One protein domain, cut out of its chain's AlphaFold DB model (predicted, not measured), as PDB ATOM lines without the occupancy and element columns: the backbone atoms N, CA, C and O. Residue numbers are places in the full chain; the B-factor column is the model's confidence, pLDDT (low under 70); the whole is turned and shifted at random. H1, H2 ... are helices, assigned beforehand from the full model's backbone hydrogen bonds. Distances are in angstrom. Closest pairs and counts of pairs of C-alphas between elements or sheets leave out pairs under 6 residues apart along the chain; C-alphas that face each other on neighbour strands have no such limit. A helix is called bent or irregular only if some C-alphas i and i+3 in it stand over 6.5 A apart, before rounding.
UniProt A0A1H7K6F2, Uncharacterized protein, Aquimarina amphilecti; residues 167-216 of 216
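What this domain is: This is residues 167 to 216 of the 216 residues of an uncharacterized protein of Aquimarina amphilecti (UniProt A0A1H7K6F2). A helical hairpin shaped like a narrow V, made of a long helix H1 and a shorter helix H2, is followed by an eight-residue loop that leads away to a short third helix, H3, set off on its own with no contact to the other two helices. The V is closed at the end where H1 runs into H2, and H1 reaches well beyond H2 on its open side. The printed part has 50 residues with three named helices, H1, H2 and H3 in chain order, and no named strand; the class is all helix. The whole is loose, with a radius of gyration of the C-alphas of 12.5 A, and only just flat, with spans of 38 by 26 by 13 A.

Where its parts are: H1 comprises residues 167 to 186, 20 residues, and is the longest helix, with 27.9 A from its first to its last C-alpha. It begins at C-alpha 167, at (11.686, -33.818, 24.874), and z rises to 51.773 at C-alpha 186. After Gly 187 comes H2, residues 188 to 198, 15.3 A long, in which z falls from C-alpha 188 at (18.244, -38.850, 51.371) to C-alpha 198 at (18.373, -43.206, 36.710). Residues 199 to 206 lie between H2 and H3. H3 is residues 207 to 214, 10.8 A long, and ends at C-alpha 214, at (32.667, -41.830, 25.457).

How they stand to each other: H1 and H2 form a helical hairpin, two helices that follow each other and run opposite ways, here at a shallow tilt of 26 degrees. They touch, with 8 pairs of C-alphas within 8 A; the closest are those of Tyr 183 and Ala 191, 5.1 A apart. H1 touches H2 with residues 179 to 183 alone. Their centres are 11.2 A apart. H3 touches no helix: it is apart from H1 and also apart from H2, which it follows in the chain. In H1, H2 and H3 every pair of O i and N i+4 is within hydrogen-bond range. No helix is bent or irregular.

The domain as a whole: The two C-alphas farthest apart are those of Thr 185 and Ser 215, at 38.2 A, while the first and last printed C-alphas, of Lys 167 and Lys 216, are 27.0 A apart. The printed part has no cut, and residue 216 is the chain's last. The link from H1 to H2 is tight, the link from H2 to H3 is short, and no link is long. The mean pLDDT of the printed part is 88.8; residues 215 to 216 are under 70.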
ATOM      1  N   LYS A 167      12.075 -32.518  24.313       87.94
ATOM      2  CA  LYS A 167      11.686 -33.818  24.874       87.94
ATOM      3  C   LYS A 167      12.637 -34.253  25.994       87.94
ATOM      4  O   LYS A 167      12.186 -34.734  27.031       87.94
ATOM      5  N   GLN A 168      13.943 -34.081  25.806       87.31
ATOM      6  CA  GLN A 168      14.943 -34.408  26.824       87.31
ATOM      7  C   GLN A 168      14.857 -33.464  28.030       87.31
ATOM      8  O   GLN A 168      14.958 -33.939  29.158       87.31
ATOM      9  N   LEU A 169      14.604 -32.168  27.820       87.19
ATOM     10  CA  LEU A 169      14.370 -31.204  28.901       87.19
ATOM     11  C   LEU A 169      13.137 -31.582  29.732       87.19
ATOM     12  O   LEU A 169      13.233 -31.649  30.957       87.19
ATOM     13  N   ARG A 170      12.016 -31.933  29.085       88.19
ATOM     14  CA  ARG A 170      10.812 -32.426  29.779       88.19
ATOM     15  C   ARG A 170      11.108 -33.686  30.592       88.19
ATOM     16  O   ARG A 170      10.714 -33.783  31.750       88.19
ATOM     17  N   ASN A 171      11.858 -34.634  30.029       88.12
ATOM     18  CA  ASN A 171      12.260 -35.842  30.754       88.12
ATOM     19  C   ASN A 171      13.150 -35.525  31.969       88.12
ATOM     20  O   ASN A 171      12.987 -36.141  33.022       88.12
ATOM     21  N   GLN A 172      14.065 -34.558  31.851       87.12
ATOM     22  CA  GLN A 172      14.891 -34.099  32.973       87.12
ATOM     23  C   GLN A 172      14.053 -33.434  34.066       87.12
ATOM     24  O   GLN A 172      14.315 -33.643  35.247       87.12
ATOM     25  N   GLU A 173      13.042 -32.655  33.694       89.81
ATOM     26  CA  GLU A 173      12.123 -32.031  34.644       89.81
ATOM     27  C   GLU A 173      11.292 -33.077  35.395       89.81
ATOM     28  O   GLU A 173      11.254 -33.066  36.627       89.81
ATOM     29  N   ILE A 174      10.724 -34.054  34.680       91.62
ATOM     30  CA  ILE A 174      10.019 -35.197  35.282       91.62
ATOM     31  C   ILE A 174      10.944 -35.951  36.247       91.62
ATOM     32  O   ILE A 174      10.545 -36.271  37.369       91.62
ATOM     33  N   PHE A 175      12.191 -36.208  35.841       90.94
ATOM     34  CA  PHE A 175      13.194 -36.854  36.687       90.94
ATOM     35  C   PHE A 175      13.492 -36.044  37.958       90.94
ATOM     36  O   PHE A 175      13.475 -36.607  39.053       90.94
ATOM     37  N   ARG A 176      13.715 -34.726  37.840       90.69
ATOM     38  CA  ARG A 176      13.974 -33.830  38.982       90.69
ATOM     39  C   ARG A 176      12.795 -33.784  39.946       90.69
ATOM     40  O   ARG A 176      13.006 -33.874  41.154       90.69
ATOM     41  N   ASN A 177      11.572 -33.697  39.428       94.75
ATOM     42  CA  ASN A 177      10.362 -33.695  40.246       94.75
ATOM     43  C   ASN A 177      10.209 -35.015  41.008       94.75
ATOM     44  O   ASN A 177      10.000 -34.997  42.217       94.75
ATOM     45  N   ARG A 178      10.428 -36.159  40.344       94.25
ATOM     46  CA  ARG A 178      10.428 -37.474  41.006       94.25
ATOM     47  C   ARG A 178      11.506 -37.588  42.082       94.25
ATOM     48  O   ARG A 178      11.207 -38.037  43.185       94.25
ATOM     49  N   LEU A 179      12.733 -37.156  41.789       93.81
ATOM     50  CA  LEU A 179      13.834 -37.163  42.755       93.81
ATOM     51  C   LEU A 179      13.497 -36.314  43.989       93.81
ATOM     52  O   LEU A 179      13.709 -36.761  45.113       93.81
ATOM     53  N   LYS A 180      12.919 -35.125  43.783       95.69
ATOM     54  CA  LYS A 180      12.463 -34.242  44.863       95.69
ATOM     55  C   LYS A 180      11.382 -34.907  45.718       95.69
ATOM     56  O   LYS A 180      11.501 -34.889  46.939       95.69
ATOM     57  N   THR A 181      10.374 -35.532  45.105       97.06
ATOM     58  CA  THR A 181       9.330 -36.262  45.841       97.06
ATOM     59  C   THR A 181       9.921 -37.400  46.672       97.06
ATOM     60  O   THR A 181       9.568 -37.542  47.840       97.06
ATOM     61  N   ILE A 182      10.845 -38.191  46.115       95.88
ATOM     62  CA  ILE A 182      11.507 -39.284  46.848       95.88
ATOM     63  C   ILE A 182      12.302 -38.729  48.028       95.88
ATOM     64  O   ILE A 182      12.155 -39.226  49.139       95.88
ATOM     65  N   TYR A 183      13.076 -37.665  47.813       95.44
ATOM     66  CA  TYR A 183      13.820 -37.008  48.882       95.44
ATOM     67  C   TYR A 183      12.902 -36.537  50.020       95.44
ATOM     68  O   TYR A 183      13.188 -36.792  51.185       95.44
ATOM     69  N   GLN A 184      11.773 -35.906  49.686       96.62
ATOM     70  CA  GLN A 184      10.816 -35.382  50.665       96.62
ATOM     71  C   GLN A 184      10.050 -36.472  51.426       96.62
ATOM     72  O   GLN A 184       9.698 -36.263  52.581       96.62
ATOM     73  N   THR A 185       9.766 -37.613  50.791       97.19
ATOM     74  CA  THR A 185       8.889 -38.659  51.357       97.19
ATOM     75  C   THR A 185       9.641 -39.847  51.949       97.19
ATOM     76  O   THR A 185       9.151 -40.468  52.886       97.19
ATOM     77  N   LYS A 186      10.819 -40.181  51.411       96.50
ATOM     78  CA  LYS A 186      11.612 -41.369  51.773       96.50
ATOM     79  C   LYS A 186      13.016 -41.033  52.287       96.50
ATOM     80  O   LYS A 186      13.736 -41.925  52.725       96.50
ATOM     81  N   GLY A 187      13.410 -39.762  52.237       94.56
ATOM     82  CA  GLY A 187      14.698 -39.285  52.730       94.56
ATOM     83  C   GLY A 187      15.863 -39.452  51.748       94.56
ATOM     84  O   GLY A 187      15.729 -39.921  50.614       94.56
ATOM     85  N   THR A 188      17.043 -39.026  52.202       96.12
ATOM     86  CA  THR A 188      18.244 -38.850  51.371       96.12
ATOM     87  C   THR A 188      18.769 -40.151  50.764       96.12
ATOM     88  O   THR A 188      19.124 -40.164  49.586       96.12
ATOM     89  N   ASN A 189      18.804 -41.249  51.526       96.44
ATOM     90  CA  ASN A 189      19.394 -42.512  51.063       96.44
ATOM     91  C   ASN A 189      18.640 -43.080  49.851       96.44
ATOM     92  O   ASN A 189      19.251 -43.410  48.833       96.44
ATOM     93  N   GLU A 190      17.309 -43.098  49.914       96.12
ATOM     94  CA  GLU A 190      16.460 -43.545  48.806       96.12
ATOM     95  C   GLU A 190      16.576 -42.627  47.583       96.12
ATOM     96  O   GLU A 190      16.618 -43.095  46.442       96.12
ATOM     97  N   ALA A 191      16.699 -41.315  47.802       94.38
ATOM     98  CA  ALA A 191      16.926 -40.362  46.720       94.38
ATOM     99  C   ALA A 191      18.267 -40.606  46.005       94.38
ATOM    100  O   ALA A 191      18.320 -40.550  44.776       94.38
ATOM    101  N   ILE A 192      19.334 -40.933  46.745       93.12
ATOM    102  CA  ILE A 192      20.646 -41.270  46.172       93.12
ATOM    103  C   ILE A 192      20.562 -42.553  45.339       93.12
ATOM    104  O   ILE A 192      21.027 -42.558  44.197       93.12
ATOM    105  N   ILE A 193      19.938 -43.614  45.863       94.88
ATOM    106  CA  ILE A 193      19.765 -44.885  45.136       94.88
ATOM    107  C   ILE A 193      18.984 -44.649  43.839       94.88
ATOM    108  O   ILE A 193      19.389 -45.112  42.768       94.88
ATOM    109  N   PHE A 194      17.885 -43.894  43.913       94.12
ATOM    110  CA  PHE A 194      17.103 -43.533  42.736       94.12
ATOM    111  C   PHE A 194      17.936 -42.734  41.725       94.12
ATOM    112  O   PHE A 194      17.928 -43.065  40.538       94.12
ATOM    113  N   PHE A 195      18.679 -41.722  42.182       91.75
ATOM    114  CA  PHE A 195      19.526 -40.897  41.324       91.75
ATOM    115  C   PHE A 195      20.586 -41.732  40.605       91.75
ATOM    116  O   PHE A 195      20.715 -41.632  39.390       91.75
ATOM    117  N   GLN A 196      21.317 -42.587  41.319       89.88
ATOM    118  CA  GLN A 196      22.381 -43.400  40.728       89.88
ATOM    119  C   GLN A 196      21.858 -44.360  39.655       89.88
ATOM    120  O   GLN A 196      22.501 -44.504  38.617       89.88
ATOM    121  N   LYS A 197      20.678 -44.959  39.865       88.81
ATOM    122  CA  LYS A 197      20.048 -45.876  38.899       88.81
ATOM    123  C   LYS A 197      19.504 -45.181  37.649       88.81
ATOM    124  O   LYS A 197      19.380 -45.821  36.614       88.81
ATOM    125  N   ASN A 198      19.151 -43.898  37.744       86.00
ATOM    126  CA  ASN A 198      18.373 -43.206  36.710       86.00
ATOM    127  C   ASN A 198      19.062 -41.948  36.148       86.00
ATOM    128  O   ASN A 198      18.491 -41.270  35.290       86.00
ATOM    129  N   LYS A 199      20.265 -41.588  36.619       82.12
ATOM    130  CA  LYS A 199      20.991 -40.416  36.113       82.12
ATOM    131  C   LYS A 199      21.361 -40.605  34.638       82.12
ATOM    132  O   LYS A 199      21.824 -41.664  34.228       82.12
ATOM    133  N   SER A 200      21.223 -39.543  33.845       77.88
ATOM    134  CA  SER A 200      21.746 -39.515  32.479       77.88
ATOM    135  C   SER A 200      23.273 -39.446  32.504       77.88
ATOM    136  O   SER A 200      23.836 -38.500  33.056       77.88
ATOM    137  N   SER A 201      23.937 -40.398  31.851       78.69
ATOM    138  CA  SER A 201      25.395 -40.402  31.650       78.69
ATOM    139  C   SER A 201      25.897 -39.267  30.751       78.69
ATOM    140  O   SER A 201      27.102 -39.043  30.674       78.69
ATOM    141  N   ILE A 202      24.986 -38.552  30.080       81.12
ATOM    142  CA  ILE A 202      25.303 -37.452  29.165       81.12
ATOM    143  C   ILE A 202      25.139 -36.106  29.872       81.12
ATOM    144  O   ILE A 202      26.060 -35.295  29.863       81.12
ATOM    145  N   TYR A 203      23.988 -35.860  30.504       83.62
ATOM    146  CA  TYR A 203      23.622 -34.517  30.980       83.62
ATOM    147  C   TYR A 203      23.806 -34.291  32.485       83.62
ATOM    148  O   TYR A 203      23.821 -33.145  32.924       83.62
ATOM    149  N   ASN A 204      23.967 -35.356  33.279       81.56
ATOM    150  CA  ASN A 204      24.114 -35.254  34.737       81.56
ATOM    151  C   ASN A 204      25.564 -35.460  35.204       81.56
ATOM    152  O   ASN A 204      25.793 -35.839  36.352       81.56
ATOM    153  N   VAL A 205      26.534 -35.256  34.314       85.12
ATOM    154  CA  VAL A 205      27.966 -35.446  34.579       85.12
ATOM    155  C   VAL A 205      28.756 -34.220  34.126       85.12
ATOM    156  O   VAL A 205      28.318 -33.472  33.243       85.12
ATOM    157  N   SER A 206      29.935 -34.007  34.713       87.50
ATOM    158  CA  SER A 206      30.854 -32.959  34.240       87.50
ATOM    159  C   SER A 206      31.339 -33.251  32.813       87.50
ATOM    160  O   SER A 206      31.343 -34.407  32.392       87.50
ATOM    161  N   TYR A 207      31.801 -32.234  32.076       88.19
ATOM    162  CA  TYR A 207      32.365 -32.444  30.734       88.19
ATOM    163  C   TYR A 207      33.533 -33.443  30.758       88.19
ATOM    164  O   TYR A 207      33.585 -34.376  29.962       88.19
ATOM    165  N   LYS A 208      34.424 -33.324  31.753       87.50
ATOM    166  CA  LYS A 208      35.552 -34.248  31.955       87.50
ATOM    167  C   LYS A 208      35.099 -35.691  32.196       87.50
ATOM    168  O   LYS A 208      35.742 -36.618  31.714       87.50
ATOM    169  N   GLU A 209      34.030 -35.890  32.963       87.38
ATOM    170  CA  GLU A 209      33.465 -37.220  33.220       87.38
ATOM    171  C   GLU A 209      32.763 -37.778  31.978       87.38
ATOM    172  O   GLU A 209      32.953 -38.946  31.652       87.38
ATOM    173  N   TRP A 210      32.033 -36.942  31.236       90.62
ATOM    174  CA  TRP A 210      31.419 -37.335  29.969       90.62
ATOM    175  C   TRP A 210      32.455 -37.785  28.936       90.62
ATOM    176  O   TRP A 210      32.316 -38.874  28.387       90.62
ATOM    177  N   LEU A 211      33.532 -37.011  28.746       87.44
ATOM    178  CA  LEU A 211      34.636 -37.381  27.853       87.44
ATOM    179  C   LEU A 211      35.223 -38.758  28.205       87.44
ATOM    180  O   LEU A 211      35.462 -39.573  27.325       87.44
ATOM    181  N   ARG A 212      35.399 -39.062  29.498       85.50
ATOM    182  CA  ARG A 212      35.887 -40.383  29.938       85.50
ATOM    183  C   ARG A 212      34.921 -41.522  29.623       85.50
ATOM    184  O   ARG A 212      35.372 -42.654  29.495       85.50
ATOM    185  N   ASN A 213      33.622 -41.245  29.558       84.62
ATOM    186  CA  ASN A 213      32.601 -42.255  29.296       84.62
ATOM    187  C   ASN A 213      32.464 -42.578  27.805       84.62
ATOM    188  O   ASN A 213      32.107 -43.702  27.489       84.62
ATOM    189  N   ILE A 214      32.735 -41.620  26.914       83.06
ATOM    190  CA  ILE A 214      32.667 -41.830  25.457       83.06
ATOM    191  C   ILE A 214      33.969 -42.386  24.864       83.06
ATOM    192  O   ILE A 214      33.961 -42.892  23.751       83.06
ATOM    193  N   SER A 215      35.091 -42.272  25.582       67.31
ATOM    194  CA  SER A 215      36.384 -42.850  25.179       67.31
ATOM    195  C   SER A 215      36.574 -44.311  25.622       67.31
ATOM    196  O   SER A 215      37.685 -44.825  25.514       67.31
ATOM    197  N   LYS A 216      35.534 -44.947  26.173       57.69
ATOM    198  CA  LYS A 216      35.485 -46.374  26.524       57.69
ATOM    199  C   LYS A 216      34.619 -47.112  25.520       57.69
ATOM    200  O   LYS A 216      34.982 -48.264  25.210       57.69
TER     201      LYS A 216